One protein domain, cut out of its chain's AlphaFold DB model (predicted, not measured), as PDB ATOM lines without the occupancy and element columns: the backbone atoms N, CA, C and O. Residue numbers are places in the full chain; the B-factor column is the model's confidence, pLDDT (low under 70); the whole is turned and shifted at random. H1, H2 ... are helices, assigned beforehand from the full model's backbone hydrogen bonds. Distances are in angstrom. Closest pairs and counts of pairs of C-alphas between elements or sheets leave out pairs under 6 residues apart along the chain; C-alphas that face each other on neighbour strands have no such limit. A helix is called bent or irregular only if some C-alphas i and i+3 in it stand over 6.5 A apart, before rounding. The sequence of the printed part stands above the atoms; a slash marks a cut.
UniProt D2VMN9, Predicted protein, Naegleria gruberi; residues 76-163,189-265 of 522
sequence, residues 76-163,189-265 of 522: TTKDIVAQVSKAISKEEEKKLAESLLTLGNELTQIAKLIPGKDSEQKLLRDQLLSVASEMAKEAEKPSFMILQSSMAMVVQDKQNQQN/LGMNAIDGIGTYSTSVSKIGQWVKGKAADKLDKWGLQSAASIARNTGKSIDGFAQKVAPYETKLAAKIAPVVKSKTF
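AT A GLANCE: This is residues 76 to 163 and 189 to 265 of the 522 residues of the protein "Predicted protein" of Naegleria gruberi (UniProt D2VMN9). Two helical hairpins, H2 with H3 and H5 with H6, lie side by side as an up-and-down bundle of four helices, each running against the one before. H4 crosses one end of it, and short H1 packs on the far part of long H6. The printed part has 165 residues with six named helices, H1 to H6 in order, no named strand, and is all helix. It is compact, radius of gyration of the C-alphas 17.7 A, and only just flat, spanning 57 by 39 by 20 A.

HOW THE PARTS SIT: The hub is H6, residues 225 to 261, with a kink of 44 degrees near residue 255; it is only just irregular, C-alphas 255 and 258 being 6.9 A apart. It forms a hairpin with H5, residues 200 to 221; their closest C-alphas, Lys 212 and Arg 232, are 4.0 A apart, at a shallow tilt of 13 degrees. H2, residues 90 to 112, touches residues 227 to 241 of H6, closest C-alphas Ile 110 and Ala 227, 5.6 A, at 33 degrees, only just shallow. H2 and H3, residues 119 to 139, form a hairpin, closest C-alphas Gly 104 and Ala 132, 4.1 A. H3 is close to H5 but not clearly touching, C-alphas of Leu 124 and Ala 215 at 7.4 A. H4, residues 142 to 163, touches H6 at a steep tilt of 64 degrees, closest C-alphas Ser 150 and Ala 253, 4.7 A. H1, residues 76 to 85, touches residues 252 to 259 of H6, closest C-alphas Val 84 and Leu 252, 6.6 A. Every O i to N i+4 pair is within hydrogen-bond range in H1, H2, H3 and H4; 16 of 18 are in H5, 29 of 33 in H6.

IN THESE COORDINATES: H6 is 50.5 A long, from C-alpha 225 at (-25.746, -13.150, -30.952) to C-alpha 261 at (-41.622, 2.662, 14.346). H2 is 32.8 A, H4 31.9 A, H5 30.6 A and H3 30.1 A. H1 begins at C-alpha 76, (-29.753, 1.758, 19.025).

THE WHOLE: The farthest C-alphas, Gly 223 and Lys 263, are 58.1 A apart. Residues 164 to 188 are not printed; C-alphas 163 and 189 are 27.3 A apart across the cut. Of the links printed whole, none is long. Low confidence, pLDDT under 70, includes residues 189 to 198.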
ATOM      1  N   THR A  76     -28.709   2.126  19.998       70.81
ATOM      2  CA  THR A  76     -29.753   1.758  19.025       70.81
ATOM      3  C   THR A  76     -29.123   1.274  17.724       70.81
ATOM      4  O   THR A  76     -29.522   0.239  17.194       70.81
ATOM      5  N   THR A  77     -28.104   1.975  17.221       68.31
ATOM      6  CA  THR A  77     -27.362   1.534  16.033       68.31
ATOM      7  C   THR A  77     -26.645   0.208  16.283       68.31
ATOM      8  O   THR A  77     -26.686  -0.670  15.421       68.31
ATOM      9  N   LYS A  78     -26.058   0.001  17.470       75.81
ATOM     10  CA  LYS A  78     -25.457  -1.296  17.834       75.81
ATOM     11  C   LYS A  78     -26.484  -2.428  17.835       75.81
ATOM     12  O   LYS A  78     -26.184  -3.499  17.313       75.81
ATOM     13  N   ASP A  79     -27.683  -2.199  18.372       76.88
ATOM     14  CA  ASP A  79     -28.741  -3.213  18.388       76.88
ATOM     15  C   ASP A  79     -29.245  -3.531  16.971       76.88
ATOM     16  O   ASP A  79     -29.378  -4.700  16.615       76.88
ATOM     17  N   ILE A  80     -29.413  -2.524  16.103       72.94
ATOM     18  CA  ILE A  80     -29.756  -2.750  14.686       72.94
ATOM     19  C   ILE A  80     -28.678  -3.603  14.003       72.94
ATOM     20  O   ILE A  80     -29.004  -4.605  13.368       72.94
ATOM     21  N   VAL A  81     -27.396  -3.261  14.165       73.19
ATOM     22  CA  VAL A  81     -26.275  -4.026  13.586       73.19
ATOM     23  C   VAL A  81     -26.228  -5.460  14.141       73.19
ATOM     24  O   VAL A  81     -25.994  -6.420  13.398       73.19
ATOM     25  N   ALA A  82     -26.522  -5.649  15.428       78.50
ATOM     26  CA  ALA A  82     -26.623  -6.973  16.037       78.50
ATOM     27  C   ALA A  82     -27.822  -7.775  15.495       78.50
ATOM     28  O   ALA A  82     -27.735  -8.988  15.304       78.50
ATOM     29  N   GLN A  83     -28.949  -7.125  15.207       78.06
ATOM     30  CA  GLN A  83     -30.111  -7.777  14.603       78.06
ATOM     31  C   GLN A  83     -29.875  -8.152  13.136       78.06
ATOM     32  O   GLN A  83     -30.357  -9.206  12.710       78.06
ATOM     33  N   VAL A  84     -29.109  -7.340  12.398       76.25
ATOM     34  CA  VAL A  84     -28.676  -7.608  11.015       76.25
ATOM     35  C   VAL A  84     -27.773  -8.829  10.961       76.25
ATOM     36  O   VAL A  84     -28.074  -9.773  10.237       76.25
ATOM     37  N   SER A  85     -26.730  -8.866  11.793       80.31
ATOM     38  CA  SER A  85     -25.810 -10.014  11.866       80.31
ATOM     39  C   SER A  85     -26.480 -11.302  12.368       80.31
ATOM     40  O   SER A  85     -26.012 -12.398  12.085       80.31
ATOM     41  N   LYS A  86     -27.617 -11.197  13.073       83.81
ATOM     42  CA  LYS A  86     -28.494 -12.340  13.402       83.81
ATOM     43  C   LYS A  86     -29.473 -12.717  12.286       83.81
ATOM     44  O   LYS A  86     -30.143 -13.741  12.398       83.81
ATOM     45  N   ALA A  87     -29.719 -11.843  11.314       83.06
ATOM     46  CA  ALA A  87     -30.674 -12.077  10.230       83.06
ATOM     47  C   ALA A  87     -30.011 -12.669   8.984       83.06
ATOM     48  O   ALA A  87     -30.677 -13.415   8.272       83.06
ATOM     49  N   ILE A  88     -28.742 -12.329   8.756       86.12
ATOM     50  CA  ILE A  88     -27.909 -12.827   7.664       86.12
ATOM     51  C   ILE A  88     -26.650 -13.396   8.309       86.12
ATOM     52  O   ILE A  88     -25.918 -12.660   8.973       86.12
ATOM     53  N   SER A  89     -26.426 -14.703   8.169       90.19
ATOM     54  CA  SER A  89     -25.206 -15.325   8.692       90.19
ATOM     55  C   SER A  89     -23.981 -14.876   7.883       90.19
ATOM     56  O   SER A  89     -24.107 -14.457   6.732       90.19
ATOM     57  N   LYS A  90     -22.772 -14.994   8.447       90.12
ATOM     58  CA  LYS A  90     -21.535 -14.654   7.715       90.12
ATOM     59  C   LYS A  90     -21.355 -15.517   6.461       90.12
ATOM     60  O   LYS A  90     -20.830 -15.052   5.455       90.12
ATOM     61  N   GLU A  91     -21.799 -16.771   6.510       92.50
ATOM     62  CA  GLU A  91     -21.771 -17.696   5.376       92.50
ATOM     63  C   GLU A  91     -22.759 -17.276   4.282       92.50
ATOM     64  O   GLU A  91     -22.435 -17.354   3.098       92.50
ATOM     65  N   GLU A  92     -23.957 -16.820   4.660       90.25
ATOM     66  CA  GLU A  92     -24.937 -16.263   3.722       90.25
ATOM     67  C   GLU A  92     -24.422 -14.961   3.101       90.25
ATOM     68  O   GLU A  92     -24.500 -14.791   1.888       90.25
ATOM     69  N   GLU A  93     -23.825 -14.082   3.907       89.38
ATOM     70  CA  GLU A  93     -23.211 -12.835   3.451       89.38
ATOM     71  C   GLU A  93     -22.100 -13.095   2.426       89.38
ATOM     72  O   GLU A  93     -22.088 -12.487   1.356       89.38
ATOM     73  N   LYS A  94     -21.223 -14.068   2.704       93.50
ATOM     74  CA  LYS A  94     -20.173 -14.493   1.774       93.50
ATOM     75  C   LYS A  94     -20.755 -15.025   0.460       93.50
ATOM     76  O   LYS A  94     -20.307 -14.616  -0.605       93.50
ATOM     77  N   LYS A  95     -21.785 -15.878   0.513       93.19
ATOM     78  CA  LYS A  95     -22.456 -16.398  -0.696       93.19
ATOM     79  C   LYS A  95     -23.112 -15.292  -1.525       93.19
ATOM     80  O   LYS A  95     -23.123 -15.372  -2.754       93.19
ATOM     81  N   LEU A  96     -23.673 -14.275  -0.870       90.69
ATOM     82  CA  LEU A  96     -24.242 -13.108  -1.542       90.69
ATOM     83  C   LEU A  96     -23.151 -12.282  -2.231       90.69
ATOM     84  O   LEU A  96     -23.315 -11.940  -3.400       90.69
ATOM     85  N   ALA A  97     -22.036 -12.022  -1.543       93.69
ATOM     86  CA  ALA A  97     -20.882 -11.326  -2.108       93.69
ATOM     87  C   ALA A  97     -20.310 -12.067  -3.326       93.69
ATOM     88  O   ALA A  97     -20.134 -11.471  -4.385       93.69
ATOM     89  N   GLU A  98     -20.090 -13.381  -3.210       94.88
ATOM     90  CA  GLU A  98     -19.620 -14.225  -4.315       94.88
ATOM     91  C   GLU A  98     -20.577 -14.160  -5.509       94.88
ATOM     92  O   GLU A  98     -20.139 -13.925  -6.633       94.88
ATOM     93  N   SER A  99     -21.888 -14.278  -5.266       93.62
ATOM     94  CA  SER A  99     -22.897 -14.178  -6.326       93.62
ATOM     95  C   SER A  99     -22.856 -12.814  -7.028       93.62
ATOM     96  O   SER A  99     -22.892 -12.765  -8.254       93.62
ATOM     97  N   LEU A 100     -22.742 -11.709  -6.281       92.44
ATOM     98  CA  LEU A 100     -22.649 -10.359  -6.852       92.44
ATOM     99  C   LEU A 100     -21.378 -10.164  -7.683       92.44
ATOM    100  O   LEU A 100     -21.450  -9.607  -8.778       92.44
ATOM    101  N   LEU A 101     -20.232 -10.660  -7.211       95.19
ATOM    102  CA  LEU A 101     -18.976 -10.604  -7.962       95.19
ATOM    103  C   LEU A 101     -19.048 -11.431  -9.248       95.19
ATOM    104  O   LEU A 101     -18.597 -10.969 -10.296       95.19
ATOM    105  N   THR A 102     -19.641 -12.628  -9.199       95.00
ATOM    106  CA  THR A 102     -19.863 -13.449 -10.396       95.00
ATOM    107  C   THR A 102     -20.736 -12.709 -11.408       95.00
ATOM    108  O   THR A 102     -20.348 -12.596 -12.570       95.00
ATOM    109  N   LEU A 103     -21.859 -12.129 -10.972       94.38
ATOM    110  CA  LEU A 103     -22.756 -11.362 -11.843       94.38
ATOM    111  C   LEU A 103     -22.071 -10.116 -12.431       94.38
ATOM    112  O   LEU A 103     -22.177  -9.861 -13.631       94.38
ATOM    113  N   GLY A 104     -21.314  -9.368 -11.623       94.31
ATOM    114  CA  GLY A 104     -20.541  -8.213 -12.088       94.31
ATOM    115  C   GLY A 104     -19.478  -8.595 -13.126       94.31
ATOM    116  O   GLY A 104     -19.287  -7.894 -14.126       94.31
ATOM    117  N   ASN A 105     -18.828  -9.746 -12.948       96.44
ATOM    118  CA  ASN A 105     -17.872 -10.278 -13.916       96.44
ATOM    119  C   ASN A 105     -18.547 -10.675 -15.236       96.44
ATOM    120  O   ASN A 105     -18.026 -10.334 -16.298       96.44
ATOM    121  N   GLU A 106     -19.709 -11.328 -15.197       95.50
ATOM    122  CA  GLU A 106     -20.482 -11.657 -16.404       95.50
ATOM    123  C   GLU A 106     -20.904 -10.397 -17.177       95.50
ATOM    124  O   GLU A 106     -20.718 -10.317 -18.394       95.50
ATOM    125  N   LEU A 107     -21.386  -9.359 -16.482       95.12
ATOM    126  CA  LEU A 107     -21.716  -8.069 -17.103       95.12
ATOM    127  C   LEU A 107     -20.496  -7.413 -17.758       95.12
ATOM    128  O   LEU A 107     -20.587  -6.882 -18.868       95.12
ATOM    129  N   THR A 108     -19.336  -7.503 -17.109       96.88
ATOM    130  CA  THR A 108     -18.067  -7.016 -17.663       96.88
ATOM    131  C   THR A 108     -17.661  -7.800 -18.914       96.88
ATOM    132  O   THR A 108     -17.135  -7.214 -19.861       96.88
ATOM    133  N   GLN A 109     -17.915  -9.111 -18.961       97.25
ATOM    134  CA  GLN A 109     -17.665  -9.924 -20.156       97.25
ATOM    135  C   GLN A 109     -18.566  -9.503 -21.318       97.25
ATOM    136  O   GLN A 109     -18.059  -9.296 -22.418       97.25
ATOM    137  N   ILE A 110     -19.863  -9.280 -21.076       95.62
ATOM    138  CA  ILE A 110     -20.781  -8.757 -22.101       95.62
ATOM    139  C   ILE A 110     -20.267  -7.409 -22.623       95.62
ATOM    140  O   ILE A 110     -20.178  -7.210 -23.832       95.62
ATOM    141  N   ALA A 111     -19.865  -6.506 -21.724       97.00
ATOM    142  CA  ALA A 111     -19.345  -5.190 -22.090       97.00
ATOM    143  C   ALA A 111     -18.071  -5.261 -22.956       97.00
ATOM    144  O   ALA A 111     -17.901  -4.442 -23.859       97.00
ATOM    145  N   LYS A 112     -17.190  -6.243 -22.716       97.50
ATOM    146  CA  LYS A 112     -15.972  -6.473 -23.517       97.50
ATOM    147  C   LYS A 112     -16.266  -6.958 -24.939       97.50
ATOM    148  O   LYS A 112     -15.467  -6.694 -25.830       97.50
ATOM    149  N   LEU A 113     -17.392  -7.640 -25.156       97.06
ATOM    150  CA  LEU A 113     -17.802  -8.122 -26.480       97.06
ATOM    151  C   LEU A 113     -18.386  -7.013 -27.371       97.06
ATOM    152  O   LEU A 113     -18.589  -7.230 -28.564       97.06
ATOM    153  N   ILE A 114     -18.659  -5.828 -26.818       96.25
ATOM    154  CA  ILE A 114     -19.210  -4.697 -27.568       96.25
ATOM    155  C   ILE A 114     -18.055  -3.896 -28.197       96.25
ATOM    156  O   ILE A 114     -17.249  -3.315 -27.466       96.25
ATOM    157  N   PRO A 115     -17.986  -3.781 -29.537       93.50
ATOM    158  CA  PRO A 115     -16.854  -3.155 -30.224       93.50
ATOM    159  C   PRO A 115     -16.760  -1.638 -29.993       93.50
ATOM    160  O   PRO A 115     -15.698  -1.054 -30.189       93.50
ATOM    161  N   GLY A 116     -17.847  -0.989 -29.554       93.25
ATOM    162  CA  GLY A 116     -17.853   0.429 -29.182       93.25
ATOM    163  C   GLY A 116     -17.602   1.372 -30.360       93.25
ATOM    164  O   GLY A 116     -17.029   2.442 -30.158       93.25
ATOM    165  N   LYS A 117     -17.989   0.979 -31.580       94.75
ATOM    166  CA  LYS A 117     -17.850   1.815 -32.782       94.75
ATOM    167  C   LYS A 117     -18.900   2.925 -32.782       94.75
ATOM    168  O   LYS A 117     -18.564   4.090 -32.976       94.75
ATOM    169  N   ASP A 118     -20.136   2.564 -32.449       95.75
ATOM    170  CA  ASP A 118     -21.275   3.481 -32.441       95.75
ATOM    171  C   ASP A 118     -21.461   4.164 -31.078       95.75
ATOM    172  O   ASP A 118     -21.124   3.609 -30.027       95.75
ATOM    173  N   SER A 119     -22.050   5.364 -31.072       95.62
ATOM    174  CA  SER A 119     -22.374   6.091 -29.833       95.62
ATOM    175  C   SER A 119     -23.308   5.285 -28.924       95.62
ATOM    176  O   SER A 119     -23.104   5.243 -27.712       95.62
ATOM    177  N   GLU A 120     -24.281   4.576 -29.503       94.06
ATOM    178  CA  GLU A 120     -25.180   3.694 -28.757       94.06
ATOM    179  C   GLU A 120     -24.464   2.480 -28.158       94.06
ATOM    180  O   GLU A 120     -24.771   2.077 -27.034       94.06
ATOM    181  N   GLN A 121     -23.499   1.907 -28.884       96.00
ATOM    182  CA  GLN A 121     -22.682   0.793 -28.401       96.00
ATOM    183  C   GLN A 121     -21.814   1.220 -27.220       96.00
ATOM    184  O   GLN A 121     -21.757   0.510 -26.218       96.00
ATOM    185  N   LYS A 122     -21.174   2.395 -27.314       95.88
ATOM    186  CA  LYS A 122     -20.408   2.980 -26.205       95.88
ATOM    187  C   LYS A 122     -21.299   3.221 -24.991       95.88
ATOM    188  O   LYS A 122     -20.967   2.761 -23.907       95.88
ATOM    189  N   LEU A 123     -22.472   3.829 -25.191       93.62
ATOM    190  CA  LEU A 123     -23.420   4.076 -24.107       93.62
ATOM    191  C   LEU A 123     -23.854   2.776 -23.415       93.62
ATOM    192  O   LEU A 123     -23.847   2.714 -22.189       93.62
ATOM    193  N   LEU A 124     -24.209   1.731 -24.172       94.50
ATOM    194  CA  LEU A 124     -24.607   0.447 -23.586       94.50
ATOM    195  C   LEU A 124     -23.448  -0.213 -22.827       94.50
ATOM    196  O   LEU A 124     -23.649  -0.748 -21.737       94.50
ATOM    197  N   ARG A 125     -22.236  -0.161 -23.389       96.06
ATOM    198  CA  ARG A 125     -21.019  -0.666 -22.746       96.06
ATOM    199  C   ARG A 125     -20.759   0.047 -21.420       96.06
ATOM    200  O   ARG A 125     -20.540  -0.624 -20.415       96.06
ATOM    201  N   ASP A 126     -20.831   1.373 -21.405       94.75
ATOM    202  CA  ASP A 126     -20.615   2.179 -20.202       94.75
ATOM    203  C   ASP A 126     -21.698   1.909 -19.149       94.75
ATOM    204  O   ASP A 126     -21.395   1.797 -17.963       94.75
ATOM    205  N   GLN A 127     -22.952   1.715 -19.573       93.31
ATOM    206  CA  GLN A 127     -24.042   1.311 -18.682       93.31
ATOM    207  C   GLN A 127     -23.785  -0.058 -18.039       93.31
ATOM    208  O   GLN A 127     -23.924  -0.192 -16.825       93.31
ATOM    209  N   LEU A 128     -23.369  -1.060 -18.819       92.06
ATOM    210  CA  LEU A 128     -23.036  -2.391 -18.297       92.06
ATOM    211  C   LEU A 128     -21.857  -2.343 -17.319       92.06
ATOM    212  O   LEU A 128     -21.919  -2.973 -16.265       92.06
ATOM    213  N   LEU A 129     -20.811  -1.572 -17.633       93.88
ATOM    214  CA  LEU A 129     -19.658  -1.387 -16.748       93.88
ATOM    215  C   LEU A 129     -20.028  -0.637 -15.467       93.88
ATOM    216  O   LEU A 129     -19.551  -0.999 -14.394       93.88
ATOM    217  N   SER A 130     -20.904   0.365 -15.555       92.56
ATOM    218  CA  SER A 130     -21.416   1.073 -14.383       92.56
ATOM    219  C   SER A 130     -22.142   0.108 -13.448       92.56
ATOM    220  O   SER A 130     -21.804   0.051 -12.268       92.56
ATOM    221  N   VAL A 131     -23.066  -0.702 -13.977       90.19
ATOM    222  CA  VAL A 131     -23.801  -1.707 -13.191       90.19
ATOM    223  C   VAL A 131     -22.851  -2.754 -12.605       90.19
ATOM    224  O   VAL A 131     -22.959  -3.085 -11.429       90.19
ATOM    225  N   ALA A 132     -21.879  -3.243 -13.382       92.56
ATOM    226  CA  ALA A 132     -20.877  -4.187 -12.889       92.56
ATOM    227  C   ALA A 132     -20.044  -3.601 -11.737       92.56
ATOM    228  O   ALA A 132     -19.798  -4.276 -10.738       92.56
ATOM    229  N   SER A 133     -19.639  -2.331 -11.853       91.50
ATOM    230  CA  SER A 133     -18.883  -1.634 -10.808       91.50
ATOM    231  C   SER A 133     -19.709  -1.407  -9.542       91.50
ATOM    232  O   SER A 133     -19.176  -1.474  -8.438       91.50
ATOM    233  N   GLU A 134     -21.011  -1.162  -9.692       89.06
ATOM    234  CA  GLU A 134     -21.940  -1.023  -8.577       89.06
ATOM    235  C   GLU A 134     -22.121  -2.367  -7.865       89.06
ATOM    236  O   GLU A 134     -21.904  -2.432  -6.662       89.06
ATOM    237  N   MET A 135     -22.342  -3.462  -8.602       90.19
ATOM    238  CA  MET A 135     -22.394  -4.814  -8.026       90.19
ATOM    239  C   MET A 135     -21.104  -5.195  -7.289       90.19
ATOM    240  O   MET A 135     -21.166  -5.799  -6.221       90.19
ATOM    241  N   ALA A 136     -19.936  -4.823  -7.820       92.56
ATOM    242  CA  ALA A 136     -18.658  -5.073  -7.156       92.56
ATOM    243  C   ALA A 136     -18.525  -4.293  -5.837       92.56
ATOM    244  O   ALA A 136     -18.089  -4.856  -4.836       92.56
ATOM    245  N   LYS A 137     -18.953  -3.024  -5.811       90.94
ATOM    246  CA  LYS A 137     -18.994  -2.216  -4.581       90.94
ATOM    247  C   LYS A 137     -19.977  -2.785  -3.563       90.94
ATOM    248  O   LYS A 137     -19.676  -2.841  -2.375       90.94
ATOM    249  N   GLU A 138     -21.146  -3.226  -4.015       88.31
ATOM    250  CA  GLU A 138     -22.152  -3.846  -3.150       88.31
ATOM    251  C   GLU A 138     -21.678  -5.182  -2.572       88.31
ATOM    252  O   GLU A 138     -22.002  -5.507  -1.428       88.31
ATOM    253  N   ALA A 139     -20.869  -5.935  -3.322       91.75
ATOM    254  CA  ALA A 139     -20.303  -7.198  -2.872       91.75
ATOM    255  C   ALA A 139     -19.325  -7.051  -1.696       91.75
ATOM    256  O   ALA A 139     -19.124  -8.016  -0.963       91.75
ATOM    257  N   GLU A 140     -18.744  -5.868  -1.467       90.38
ATOM    258  CA  GLU A 140     -17.896  -5.632  -0.292       90.38
ATOM    259  C   GLU A 140     -18.695  -5.712   1.017       90.38
ATOM    260  O   GLU A 140     -18.160  -6.125   2.047       90.38
ATOM    261  N   LYS A 141     -19.969  -5.287   0.995       89.19
ATOM    262  CA  LYS A 141     -20.850  -5.211   2.176       89.19
ATOM    263  C   LYS A 141     -22.320  -5.483   1.810       89.19
ATOM    264  O   LYS A 141     -23.167  -4.597   1.974       89.19
ATOM    265  N   PRO A 142     -22.675  -6.702   1.370       86.88
ATOM    266  CA  PRO A 142     -24.026  -6.989   0.886       86.88
ATOM    267  C   PRO A 142     -25.076  -6.909   2.004       86.88
ATOM    268  O   PRO A 142     -26.211  -6.490   1.770       86.88
ATOM    269  N   SER A 143     -24.700  -7.227   3.248       84.94
ATOM    270  CA  SER A 143     -25.577  -7.092   4.419       84.94
ATOM    271  C   SER A 143     -26.013  -5.644   4.672       84.94
ATOM    272  O   SER A 143     -27.166  -5.393   5.032       84.94
ATOM    273  N   PHE A 144     -25.118  -4.679   4.440       83.81
ATOM    274  CA  PHE A 144     -25.396  -3.256   4.606       83.81
ATOM    275  C   PHE A 144     -26.403  -2.749   3.568       83.81
ATOM    276  O   PHE A 144     -27.314  -1.998   3.915       83.81
ATOM    277  N   MET A 145     -26.296  -3.206   2.320       81.62
ATOM    278  CA  MET A 145     -27.236  -2.836   1.258       81.62
ATOM    279  C   MET A 145     -28.645  -3.374   1.532       81.62
ATOM    280  O   MET A 145     -29.623  -2.629   1.453       81.62
ATOM    281  N   ILE A 146     -28.744  -4.639   1.954       83.50
ATOM    282  CA  ILE A 146     -30.013  -5.262   2.362       83.50
ATOM    283  C   ILE A 146     -30.612  -4.538   3.575       83.50
ATOM    284  O   ILE A 146     -31.827  -4.352   3.664       83.50
ATOM    285  N   LEU A 147     -29.778  -4.089   4.516       81.69
ATOM    286  CA  LEU A 147     -30.209  -3.254   5.637       81.69
ATOM    287  C   LEU A 147     -30.778  -1.918   5.161       81.69
ATOM    288  O   LEU A 147     -31.885  -1.550   5.561       81.69
ATOM    289  N   GLN A 148     -30.053  -1.205   4.302       79.88
ATOM    290  CA  GLN A 148     -30.477   0.088   3.781       79.88
ATOM    291  C   GLN A 148     -31.825  -0.015   3.052       79.88
ATOM    292  O   GLN A 148     -32.722   0.796   3.306       79.88
ATOM    293  N   SER A 149     -32.014  -1.043   2.220       76.06
ATOM    294  CA  SER A 149     -33.285  -1.273   1.527       76.06
ATOM    295  C   SER A 149     -34.414  -1.670   2.476       76.06
ATOM    296  O   SER A 149     -35.529  -1.162   2.363       76.06
ATOM    297  N   SER A 150     -34.128  -2.509   3.474       74.00
ATOM    298  CA  SER A 150     -35.104  -2.913   4.489       74.00
ATOM    299  C   SER A 150     -35.596  -1.710   5.295       74.00
ATOM    300  O   SER A 150     -36.787  -1.590   5.581       74.00
ATOM    301  N   MET A 151     -34.702  -0.773   5.624       70.44
ATOM    302  CA  MET A 151     -35.073   0.482   6.279       70.44
ATOM    303  C   MET A 151     -35.951   1.360   5.380       70.44
ATOM    304  O   MET A 151     -36.919   1.949   5.871       70.44
ATOM    305  N   ALA A 152     -35.650   1.434   4.079       71.50
ATOM    306  CA  ALA A 152     -36.475   2.155   3.111       71.50
ATOM    307  C   ALA A 152     -37.884   1.545   2.992       71.50
ATOM    308  O   ALA A 152     -38.870   2.283   3.040       71.50
ATOM    309  N   MET A 153     -37.998   0.212   2.967       72.56
ATOM    310  CA  MET A 153     -39.285  -0.490   2.903       72.56
ATOM    311  C   MET A 153     -40.167  -0.177   4.119       72.56
ATOM    312  O   MET A 153     -41.313   0.240   3.969       72.56
ATOM    313  N   VAL A 154     -39.614  -0.258   5.334       71.50
ATOM    314  CA  VAL A 154     -40.365   0.069   6.562       71.50
ATOM    315  C   VAL A 154     -40.836   1.529   6.566       71.50
ATOM    316  O   VAL A 154     -41.907   1.861   7.084       71.50
ATOM    317  N   VAL A 155     -40.026   2.427   6.009       71.75
ATOM    318  CA  VAL A 155     -40.379   3.837   5.854       71.75
ATOM    319  C   VAL A 155     -41.551   4.020   4.887       71.75
ATOM    320  O   VAL A 155     -42.460   4.797   5.197       71.75
ATOM    321  N   GLN A 156     -41.522   3.331   3.747       73.88
ATOM    322  CA  GLN A 156     -42.528   3.435   2.696       73.88
ATOM    323  C   GLN A 156     -43.866   2.825   3.131       73.88
ATOM    324  O   GLN A 156     -44.905   3.468   2.978       73.88
ATOM    325  N   ASP A 157     -43.844   1.661   3.784       72.62
ATOM    326  CA  ASP A 157     -45.040   1.022   4.352       72.62
ATOM    327  C   ASP A 157     -45.800   1.968   5.277       72.62
ATOM    328  O   ASP A 157     -47.031   2.036   5.269       72.62
ATOM    329  N   LYS A 158     -45.067   2.763   6.060       70.94
ATOM    330  CA  LYS A 158     -45.675   3.751   6.943       70.94
ATOM    331  C   LYS A 158     -46.316   4.910   6.176       70.94
ATOM    332  O   LYS A 158     -47.386   5.361   6.578       70.94
ATOM    333  N   GLN A 159     -45.678   5.412   5.118       74.56
ATOM    334  CA  GLN A 159     -46.271   6.456   4.273       74.56
ATOM    335  C   GLN A 159     -47.559   5.953   3.618       74.56
ATOM    336  O   GLN A 159     -48.574   6.642   3.664       74.56
ATOM    337  N   ASN A 160     -47.550   4.717   3.119       74.56
ATOM    338  CA  ASN A 160     -48.726   4.085   2.530       74.56
ATOM    339  C   ASN A 160     -49.853   3.900   3.559       74.56
ATOM    340  O   ASN A 160     -50.999   4.223   3.265       74.56
ATOM    341  N   GLN A 161     -49.543   3.481   4.793       75.31
ATOM    342  CA  GLN A 161     -50.536   3.393   5.875       75.31
ATOM    343  C   GLN A 161     -51.100   4.762   6.287       75.31
ATOM    344  O   GLN A 161     -52.279   4.865   6.614       75.31
ATOM    345  N   GLN A 162     -50.282   5.819   6.277       70.56
ATOM    346  CA  GLN A 162     -50.741   7.177   6.590       70.56
ATOM    347  C   GLN A 162     -51.652   7.748   5.500       70.56
ATOM    348  O   GLN A 162     -52.641   8.397   5.831       70.56
ATOM    349  N   ASN A 163     -51.355   7.472   4.230       68.94
ATOM    350  CA  ASN A 163     -52.195   7.894   3.110       68.94
ATOM    351  C   ASN A 163     -53.506   7.092   3.065       68.94
ATOM    352  O   ASN A 163     -54.575   7.684   2.955       68.94
ATOM    353  N   LEU A 189     -31.917   4.121 -15.182       42.00
ATOM    354  CA  LEU A 189     -32.047   2.757 -14.656       42.00
ATOM    355  C   LEU A 189     -31.065   2.442 -13.515       42.00
ATOM    356  O   LEU A 189     -31.412   1.640 -12.657       42.00
ATOM    357  N   GLY A 190     -29.917   3.129 -13.449       37.66
ATOM    358  CA  GLY A 190     -29.024   3.107 -12.279       37.66
ATOM    359  C   GLY A 190     -29.375   4.159 -11.215       37.66
ATOM    360  O   GLY A 190     -29.255   3.907 -10.025       37.66
ATOM    361  N   MET A 191     -29.891   5.332 -11.608       35.72
ATOM    362  CA  MET A 191     -30.149   6.432 -10.658       35.72
ATOM    363  C   MET A 191     -31.550   6.416 -10.020       35.72
ATOM    364  O   MET A 191     -31.715   6.967  -8.939       35.72
ATOM    365  N   ASN A 192     -32.546   5.732 -10.592       40.31
ATOM    366  CA  ASN A 192     -33.866   5.557  -9.963       40.31
ATOM    367  C   ASN A 192     -33.894   4.427  -8.920       40.31
ATOM    368  O   ASN A 192     -34.877   4.302  -8.192       40.31
ATOM    369  N   ALA A 193     -32.825   3.633  -8.793       39.78
ATOM    370  CA  ALA A 193     -32.610   2.808  -7.603       39.78
ATOM    371  C   ALA A 193     -32.365   3.682  -6.352       39.78
ATOM    372  O   ALA A 193     -32.679   3.270  -5.237       39.78
ATOM    373  N   ILE A 194     -31.885   4.920  -6.545       38.62
ATOM    374  CA  ILE A 194     -31.585   5.890  -5.481       38.62
ATOM    375  C   ILE A 194     -32.836   6.679  -5.050       38.62
ATOM    376  O   ILE A 194     -32.881   7.171  -3.923       38.62
ATOM    377  N   ASP A 195     -33.898   6.726  -5.866       38.19
ATOM    378  CA  ASP A 195     -35.167   7.382  -5.495       38.19
ATOM    379  C   ASP A 195     -35.991   6.587  -4.458       38.19
ATOM    380  O   ASP A 195     -37.053   7.028  -4.018       38.19
ATOM    381  N   GLY A 196     -35.500   5.424  -4.007       46.56
ATOM    382  CA  GLY A 196     -36.021   4.728  -2.826       46.56
ATOM    383  C   GLY A 196     -37.411   4.106  -2.992       46.56
ATOM    384  O   GLY A 196     -38.028   3.726  -1.997       46.56
ATOM    385  N   ILE A 197     -37.915   3.992  -4.225       46.00
ATOM    386  CA  ILE A 197     -39.200   3.351  -4.531       46.00
ATOM    387  C   ILE A 197     -38.940   1.889  -4.922       46.00
ATOM    388  O   ILE A 197     -38.868   1.530  -6.101       46.00
ATOM    389  N   GLY A 198     -38.776   1.041  -3.905       55.84
ATOM    390  CA  GLY A 198     -38.640  -0.409  -4.053       55.84
ATOM    391  C   GLY A 198     -37.604  -1.031  -3.119       55.84
ATOM    392  O   GLY A 198     -36.718  -0.360  -2.597       55.84
ATOM    393  N   THR A 199     -37.725  -2.339  -2.908       81.50
ATOM    394  CA  THR A 199     -36.722  -3.145  -2.202       81.50
ATOM    395  C   THR A 199     -35.462  -3.322  -3.064       81.50
ATOM    396  O   THR A 199     -35.523  -3.200  -4.288       81.50
ATOM    397  N   TYR A 200     -34.322  -3.651  -2.453       83.88
ATOM    398  CA  TYR A 200     -33.088  -4.009  -3.160       83.88
ATOM    399  C   TYR A 200     -33.332  -5.169  -4.127       83.88
ATOM    400  O   TYR A 200     -32.943  -5.075  -5.288       83.88
ATOM    401  N   SER A 201     -34.085  -6.200  -3.722       90.31
ATOM    402  CA  SER A 201     -34.502  -7.268  -4.646       90.31
ATOM    403  C   SER A 201     -35.261  -6.735  -5.864       90.31
ATOM    404  O   SER A 201     -35.011  -7.171  -6.983       90.31
ATOM    405  N   THR A 202     -36.141  -5.746  -5.694       89.12
ATOM    406  CA  THR A 202     -36.867  -5.139  -6.818       89.12
ATOM    407  C   THR A 202     -35.919  -4.385  -7.753       89.12
ATOM    408  O   THR A 202     -36.039  -4.507  -8.972       89.12
ATOM    409  N   SER A 203     -34.972  -3.617  -7.208       86.75
ATOM    410  CA  SER A 203     -33.966  -2.892  -7.998       86.75
ATOM    411  C   SER A 203     -33.067  -3.847  -8.782       86.75
ATOM    412  O   SER A 203     -32.915  -3.693  -9.993       86.75
ATOM    413  N   VAL A 204     -32.557  -4.894  -8.131       90.25
ATOM    414  CA  VAL A 204     -31.734  -5.916  -8.786       90.25
ATOM    415  C   VAL A 204     -32.542  -6.689  -9.832       90.25
ATOM    416  O   VAL A 204     -32.057  -6.910 -10.939       90.25
ATOM    417  N   SER A 205     -33.811  -7.016  -9.561       94.19
ATOM    418  CA  SER A 205     -34.697  -7.636 -10.555       94.19
ATOM    419  C   SER A 205     -34.879  -6.733 -11.776       94.19
ATOM    420  O   SER A 205     -34.707  -7.202 -12.897       94.19
ATOM    421  N   LYS A 206     -35.118  -5.424 -11.604       92.88
ATOM    422  CA  LYS A 206     -35.205  -4.467 -12.728       92.88
ATOM    423  C   LYS A 206     -33.933  -4.458 -13.577       92.88
ATOM    424  O   LYS A 206     -34.043  -4.440 -14.804       92.88
ATOM    425  N   ILE A 207     -32.755  -4.515 -12.949       92.69
ATOM    426  CA  ILE A 207     -31.481  -4.674 -13.661       92.69
ATOM    427  C   ILE A 207     -31.500  -5.984 -14.455       92.69
ATOM    428  O   ILE A 207     -31.274  -5.962 -15.661       92.69
ATOM    429  N   GLY A 208     -31.864  -7.108 -13.834       94.88
ATOM    430  CA  GLY A 208     -31.972  -8.403 -14.512       94.88
ATOM    431  C   GLY A 208     -32.927  -8.389 -15.713       94.88
ATOM    432  O   GLY A 208     -32.578  -8.880 -16.788       94.88
ATOM    433  N   GLN A 209     -34.100  -7.761 -15.576       96.06
ATOM    434  CA  GLN A 209     -35.072  -7.578 -16.663       96.06
ATOM    435  C   GLN A 209     -34.514  -6.695 -17.789       96.06
ATOM    436  O   GLN A 209     -34.725  -6.982 -18.968       96.06
ATOM    437  N   TRP A 210     -33.789  -5.629 -17.444       95.69
ATOM    438  CA  TRP A 210     -33.153  -4.751 -18.421       95.69
ATOM    439  C   TRP A 210     -32.039  -5.467 -19.195       95.69
ATOM    440  O   TRP A 210     -32.021  -5.392 -20.425       95.69
ATOM    441  N   VAL A 211     -31.164  -6.203 -18.499       95.81
ATOM    442  CA  VAL A 211     -30.064  -6.960 -19.116       95.81
ATOM    443  C   VAL A 211     -30.623  -8.051 -20.035       95.81
ATOM    444  O   VAL A 211     -30.217  -8.143 -21.194       95.81
ATOM    445  N   LYS A 212     -31.605  -8.839 -19.567       96.81
ATOM    446  CA  LYS A 212     -32.157  -9.949 -20.362       96.81
ATOM    447  C   LYS A 212     -33.043  -9.513 -21.532       96.81
ATOM    448  O   LYS A 212     -33.238 -10.306 -22.445       96.81
ATOM    449  N   GLY A 213     -33.625  -8.314 -21.461       96.81
ATOM    450  CA  GLY A 213     -34.506  -7.756 -22.487       96.81
ATOM    451  C   GLY A 213     -33.789  -6.686 -23.297       96.81
ATOM    452  O   GLY A 213     -33.146  -6.979 -24.297       96.81
ATOM    453  N   LYS A 214     -33.848  -5.432 -22.829       95.44
ATOM    454  CA  LYS A 214     -33.362  -4.265 -23.584       95.44
ATOM    455  C   LYS A 214     -31.901  -4.392 -24.035       95.44
ATOM    456  O   LYS A 214     -31.606  -4.041 -25.174       95.44
ATOM    457  N   ALA A 215     -30.992  -4.845 -23.166       95.06
ATOM    458  CA  ALA A 215     -29.580  -4.979 -23.533       95.06
ATOM    459  C   ALA A 215     -29.366  -6.143 -24.510       95.06
ATOM    460  O   ALA A 215     -28.748  -5.952 -25.556       95.06
ATOM    461  N   ALA A 216     -29.930  -7.318 -24.216       97.81
ATOM    462  CA  ALA A 216     -29.850  -8.479 -25.098       97.81
ATOM    463  C   ALA A 216     -30.418  -8.207 -26.498       97.81
ATOM    464  O   ALA A 216     -29.767  -8.531 -27.485       97.81
ATOM    465  N   ASP A 217     -31.583  -7.566 -26.600       98.06
ATOM    466  CA  ASP A 217     -32.228  -7.275 -27.884       98.06
ATOM    467  C   ASP A 217     -31.419  -6.275 -28.717       98.06
ATOM    468  O   ASP A 217     -31.381  -6.372 -29.942       98.06
ATOM    469  N   LYS A 218     -30.739  -5.316 -28.071       96.88
ATOM    470  CA  LYS A 218     -29.803  -4.412 -28.759       96.88
ATOM    471  C   LYS A 218     -28.575  -5.156 -29.279       96.88
ATOM    472  O   LYS A 218     -28.193  -4.948 -30.424       96.88
ATOM    473  N   LEU A 219     -27.988  -6.033 -28.464       97.12
ATOM    474  CA  LEU A 219     -26.841  -6.851 -28.866       97.12
ATOM    475  C   LEU A 219     -27.192  -7.765 -30.048       97.12
ATOM    476  O   LEU A 219     -26.411  -7.874 -30.988       97.12
ATOM    477  N   ASP A 220     -28.386  -8.355 -30.030       98.00
ATOM    478  CA  ASP A 220     -28.889  -9.220 -31.100       98.00
ATOM    479  C   ASP A 220     -29.068  -8.440 -32.411       98.00
ATOM    480  O   ASP A 220     -28.590  -8.856 -33.465       98.00
ATOM    481  N   LYS A 221     -29.649  -7.232 -32.334       97.94
ATOM    482  CA  LYS A 221     -29.794  -6.318 -33.482       97.94
ATOM    483  C   LYS A 221     -28.460  -5.891 -34.098       97.94
ATOM    484  O   LYS A 221     -28.416  -5.605 -35.288       97.94
ATOM    485  N   TRP A 222     -27.383  -5.852 -33.316       97.25
ATOM    486  CA  TRP A 222     -26.030  -5.566 -33.812       97.25
ATOM    487  C   TRP A 222     -25.301  -6.806 -34.352       97.25
ATOM    488  O   TRP A 222     -24.116  -6.725 -34.667       97.25
ATOM    489  N   GLY A 223     -25.975  -7.957 -34.440       97.56
ATOM    490  CA  GLY A 223     -25.378  -9.220 -34.879       97.56
ATOM    491  C   GLY A 223     -24.486  -9.885 -33.825       97.56
ATOM    492  O   GLY A 223     -23.820 -10.874 -34.119       97.56
ATOM    493  N   LEU A 224     -24.477  -9.392 -32.581       97.31
ATOM    494  CA  LEU A 224     -23.682  -9.940 -31.478       97.31
ATOM    495  C   LEU A 224     -24.460 -11.042 -30.743       97.31
ATOM    496  O   LEU A 224     -24.683 -10.964 -29.534       97.31
ATOM    497  N   GLN A 225     -24.869 -12.086 -31.467       97.56
ATOM    498  CA  GLN A 225     -25.746 -13.150 -30.952       97.56
ATOM    499  C   GLN A 225     -25.190 -13.843 -29.695       97.56
ATOM    500  O   GLN A 225     -25.936 -14.121 -28.755       97.56
ATOM    501  N   SER A 226     -23.873 -14.075 -29.642       96.25
ATOM    502  CA  SER A 226     -23.213 -14.650 -28.461       96.25
ATOM    503  C   SER A 226     -23.352 -13.734 -27.238       96.25
ATOM    504  O   SER A 226     -23.827 -14.166 -26.188       96.25
ATOM    505  N   ALA A 227     -23.056 -12.437 -27.392       96.50
ATOM    506  CA  ALA A 227     -23.210 -11.454 -26.319       96.50
ATOM    507  C   ALA A 227     -24.679 -11.306 -25.885       96.50
ATOM    508  O   ALA A 227     -24.956 -11.199 -24.692       96.50
ATOM    509  N   ALA A 228     -25.622 -11.356 -26.830       97.81
ATOM    510  CA  ALA A 228     -27.054 -11.334 -26.544       97.81
ATOM    511  C   ALA A 228     -27.501 -12.562 -25.732       97.81
ATOM    512  O   ALA A 228     -28.256 -12.425 -24.770       97.81
ATOM    513  N   SER A 229     -27.016 -13.760 -26.076       97.75
ATOM    514  CA  SER A 229     -27.291 -14.994 -25.327       97.75
ATOM    515  C   SER A 229     -26.738 -14.930 -23.901       97.75
ATOM    516  O   SER A 229     -27.461 -15.218 -22.943       97.75
ATOM    517  N   ILE A 230     -25.493 -14.458 -23.743       96.31
ATOM    518  CA  ILE A 230     -24.880 -14.236 -22.426       96.31
ATOM    519  C   ILE A 230     -25.718 -13.228 -21.631       96.31
ATOM    520  O   ILE A 230     -26.117 -13.534 -20.515       96.31
ATOM    521  N   ALA A 231     -26.104 -12.092 -22.222       96.69
ATOM    522  CA  ALA A 231     -26.961 -11.101 -21.567       96.69
ATOM    523  C   ALA A 231     -28.319 -11.676 -21.124       96.69
ATOM    524  O   ALA A 231     -28.765 -11.414 -20.006       96.69
ATOM    525  N   ARG A 232     -28.968 -12.518 -21.938       98.25
ATOM    526  CA  ARG A 232     -30.215 -13.203 -21.545       98.25
ATOM    527  C   ARG A 232     -30.010 -14.106 -20.334       98.25
ATOM    528  O   ARG A 232     -30.848 -14.102 -19.431       98.25
ATOM    529  N   ASN A 233     -28.918 -14.863 -20.306       97.50
ATOM    530  CA  ASN A 233     -28.610 -15.776 -19.208       97.50
ATOM    531  C   ASN A 233     -28.211 -15.018 -17.940       97.50
ATOM    532  O   ASN A 233     -28.825 -15.235 -16.900       97.50
ATOM    533  N   THR A 234     -27.292 -14.058 -18.039       96.38
ATOM    534  CA  THR A 234     -26.888 -13.188 -16.930       96.38
ATOM    535  C   THR A 234     -28.083 -12.434 -16.364       96.38
ATOM    536  O   THR A 234     -28.302 -12.446 -15.158       96.38
ATOM    537  N   GLY A 235     -28.945 -11.853 -17.202       95.56
ATOM    538  CA  GLY A 235     -30.141 -11.166 -16.718       95.56
ATOM    539  C   GLY A 235     -31.147 -12.093 -16.014       95.56
ATOM    540  O   GLY A 235     -31.769 -11.678 -15.038       95.56
ATOM    541  N   LYS A 236     -31.266 -13.368 -16.426       97.69
ATOM    542  CA  LYS A 236     -32.023 -14.390 -15.671       97.69
ATOM    543  C   LYS A 236     -31.353 -14.730 -14.336       97.69
ATOM    544  O   LYS A 236     -32.057 -14.864 -13.338       97.69
ATOM    545  N   SER A 237     -30.026 -14.843 -14.299       96.44
ATOM    546  CA  SER A 237     -29.263 -15.091 -13.068       96.44
ATOM    547  C   SER A 237     -29.416 -13.948 -12.063       96.44
ATOM    548  O   SER A 237     -29.660 -14.206 -10.886       96.44
ATOM    549  N   ILE A 238     -29.363 -12.693 -12.527       94.12
ATOM    550  CA  ILE A 238     -29.607 -11.495 -11.708       94.12
ATOM    551  C   ILE A 238     -31.032 -11.516 -11.131       94.12
ATOM    552  O   ILE A 238     -31.223 -11.287  -9.939       94.12
ATOM    553  N   ASP A 239     -32.040 -11.834 -11.947       94.19
ATOM    554  CA  ASP A 239     -33.439 -11.927 -11.504       94.19
ATOM    555  C   ASP A 239     -33.644 -13.064 -10.481       94.19
ATOM    556  O   ASP A 239     -34.307 -12.891  -9.458       94.19
ATOM    557  N   GLY A 240     -32.999 -14.215 -10.697       96.50
ATOM    558  CA  GLY A 240     -32.993 -15.322  -9.740       96.50
ATOM    559  C   GLY A 240     -32.280 -14.976  -8.428       96.50
ATOM    560  O   GLY A 240     -32.724 -15.382  -7.353       96.50
ATOM    561  N   PHE A 241     -31.200 -14.195  -8.487       94.00
ATOM    562  CA  PHE A 241     -30.535 -13.659  -7.300       94.00
ATOM    563  C   PHE A 241     -31.452 -12.694  -6.539       94.00
ATOM    564  O   PHE A 241     -31.633 -12.859  -5.334       94.00
ATOM    565  N   ALA A 242     -32.120 -11.767  -7.228       93.69
ATOM    566  CA  ALA A 242     -33.094 -10.861  -6.621       93.69
ATOM    567  C   ALA A 242     -34.191 -11.608  -5.841       93.69
ATOM    568  O   ALA A 242     -34.484 -11.262  -4.694       93.69
ATOM    569  N   GLN A 243     -34.747 -12.679  -6.416       94.88
ATOM    570  CA  GLN A 243     -35.741 -13.523  -5.743       94.88
ATOM    571  C   GLN A 243     -35.191 -14.200  -4.478       94.88
ATOM    572  O   GLN A 243     -35.909 -14.326  -3.486       94.88
ATOM    573  N   LYS A 244     -33.912 -14.601  -4.479       93.75
ATOM    574  CA  LYS A 244     -33.239 -15.161  -3.294       93.75
ATOM    575  C   LYS A 244     -32.973 -14.110  -2.218       93.75
ATOM    576  O   LYS A 244     -32.971 -14.462  -1.043       93.75
ATOM    577  N   VAL A 245     -32.765 -12.844  -2.590       90.31
ATOM    578  CA  VAL A 245     -32.497 -11.753  -1.639       90.31
ATOM    579  C   VAL A 245     -33.770 -11.241  -0.951       90.31
ATOM    580  O   VAL A 245     -33.746 -10.945   0.244       90.31
ATOM    581  N   ALA A 246     -34.902 -11.220  -1.658       91.88
ATOM    582  CA  ALA A 246     -36.199 -10.762  -1.145       91.88
ATOM    583  C   ALA A 246     -36.608 -11.303   0.254       91.88
ATOM    584  O   ALA A 246     -37.056 -10.515   1.101       91.88
ATOM    585  N   PRO A 247     -36.462 -12.607   0.579       91.44
ATOM    586  CA  PRO A 247     -36.795 -13.105   1.914       91.44
ATOM    587  C   PRO A 247     -35.892 -12.541   3.022       91.44
ATOM    588  O   PRO A 247     -36.368 -12.378   4.147       91.44
ATOM    589  N   TYR A 248     -34.625 -12.216   2.742       88.88
ATOM    590  CA  TYR A 248     -33.737 -11.594   3.733       88.88
ATOM    591  C   TYR A 248     -34.174 -10.168   4.043       88.88
ATOM    592  O   TYR A 248     -34.243  -9.801   5.214       88.88
ATOM    593  N   GLU A 249     -34.567  -9.401   3.026       85.44
ATOM    594  CA  GLU A 249     -35.122  -8.056   3.211       85.44
ATOM    595  C   GLU A 249     -36.395  -8.082   4.049       85.44
ATOM    596  O   GLU A 249     -36.556  -7.302   4.980       85.44
ATOM    597  N   THR A 250     -37.286  -9.035   3.774       85.69
ATOM    598  CA  THR A 250     -38.538  -9.177   4.526       85.69
ATOM    599  C   THR A 250     -38.267  -9.538   5.989       85.69
ATOM    600  O   THR A 250     -38.833  -8.928   6.900       85.69
ATOM    601  N   LYS A 251     -37.358 -10.494   6.242       85.94
ATOM    602  CA  LYS A 251     -36.932 -10.871   7.601       85.94
ATOM    603  C   LYS A 251     -36.294  -9.695   8.337       85.94
ATOM    604  O   LYS A 251     -36.565  -9.488   9.521       85.94
ATOM    605  N   LEU A 252     -35.443  -8.939   7.652       81.12
ATOM    606  CA  LEU A 252     -34.704  -7.839   8.246       81.12
ATOM    607  C   LEU A 252     -35.615  -6.640   8.526       81.12
ATOM    608  O   LEU A 252     -35.603  -6.104   9.631       81.12
ATOM    609  N   ALA A 253     -36.488  -6.288   7.587       80.81
ATOM    610  CA  ALA A 253     -37.505  -5.266   7.779       80.81
ATOM    611  C   ALA A 253     -38.466  -5.607   8.920       80.81
ATOM    612  O   ALA A 253     -38.783  -4.728   9.716       80.81
ATOM    613  N   ALA A 254     -38.877  -6.871   9.071       81.88
ATOM    614  CA  ALA A 254     -39.706  -7.295  10.197       81.88
ATOM    615  C   ALA A 254     -39.010  -7.071  11.553       81.88
ATOM    616  O   ALA A 254     -39.651  -6.609  12.499       81.88
ATOM    617  N   LYS A 255     -37.698  -7.337  11.642       80.38
ATOM    618  CA  LYS A 255     -36.894  -7.096  12.856       80.38
ATOM    619  C   LYS A 255     -36.649  -5.610  13.126       80.38
ATOM    620  O   LYS A 255     -36.698  -5.181  14.271       80.38
ATOM    621  N   ILE A 256     -36.446  -4.817  12.077       71.94
ATOM    622  CA  ILE A 256     -36.171  -3.376  12.167       71.94
ATOM    623  C   ILE A 256     -37.449  -2.554  12.361       71.94
ATOM    624  O   ILE A 256     -37.406  -1.447  12.906       71.94
ATOM    625  N   ALA A 257     -38.605  -3.081  11.952       77.62
ATOM    626  CA  ALA A 257     -39.880  -2.381  12.015       77.62
ATOM    627  C   ALA A 257     -40.193  -1.779  13.395       77.62
ATOM    628  O   ALA A 257     -40.560  -0.606  13.425       77.62
ATOM    629  N   PRO A 258     -40.026  -2.479  14.534       81.00
ATOM    630  CA  PRO A 258     -40.213  -1.892  15.861       81.00
ATOM    631  C   PRO A 258     -39.301  -0.686  16.121       81.00
ATOM    632  O   PRO A 258     -39.757   0.333  16.642       81.00
ATOM    633  N   VAL A 259     -38.035  -0.763  15.699       73.06
ATOM    634  CA  VAL A 259     -37.032   0.290  15.915       73.06
ATOM    635  C   VAL A 259     -37.347   1.523  15.071       73.06
ATOM    636  O   VAL A 259     -37.390   2.638  15.589       73.06
ATOM    637  N   VAL A 260     -37.682   1.342  13.793       67.56
ATOM    638  CA  VAL A 260     -38.055   2.448  12.890       67.56
ATOM    639  C   VAL A 260     -39.436   3.026  13.232       67.56
ATOM    640  O   VAL A 260     -39.698   4.221  13.041       67.56
ATOM    641  N   LYS A 261     -40.333   2.210  13.799       72.31
ATOM    642  CA  LYS A 261     -41.622   2.662  14.346       72.31
ATOM    643  C   LYS A 261     -41.473   3.391  15.683       72.31
ATOM    644  O   LYS A 261     -42.408   4.101  16.061       72.31
ATOM    645  N   SER A 262     -40.328   3.291  16.361       76.50
ATOM    646  CA  SER A 262     -40.099   3.988  17.626       76.50
ATOM    647  C   SER A 262     -40.230   5.509  17.464       76.50
ATOM    648  O   SER A 262     -39.849   6.104  16.450       76.50
ATOM    649  N   LYS A 263     -40.787   6.169  18.487       72.31
ATOM    650  CA  LYS A 263     -40.947   7.634  18.500       72.31
ATOM    651  C   LYS A 263     -39.594   8.347  18.409       72.31
ATOM    652  O   LYS A 263     -39.507   9.390  17.766       72.31
ATOM    653  N   THR A 264     -38.550   7.765  18.999       62.31
ATOM    654  CA  THR A 264     -37.183   8.298  19.013       62.31
ATOM    655  C   THR A 264     -36.579   8.326  17.612       62.31
ATOM    656  O   THR A 264     -36.178   9.391  17.145       62.31
ATOM    657  N   PHE A 265     -36.617   7.198  16.890       64.19
ATOM    658  CA  PHE A 265     -36.127   7.133  15.510       64.19
ATOM    659  C   PHE A 265     -36.911   8.078  14.589       64.19
ATOM    660  O   PHE A 265     -36.339   8.774  13.753       64.19
TER     661      PHE A 265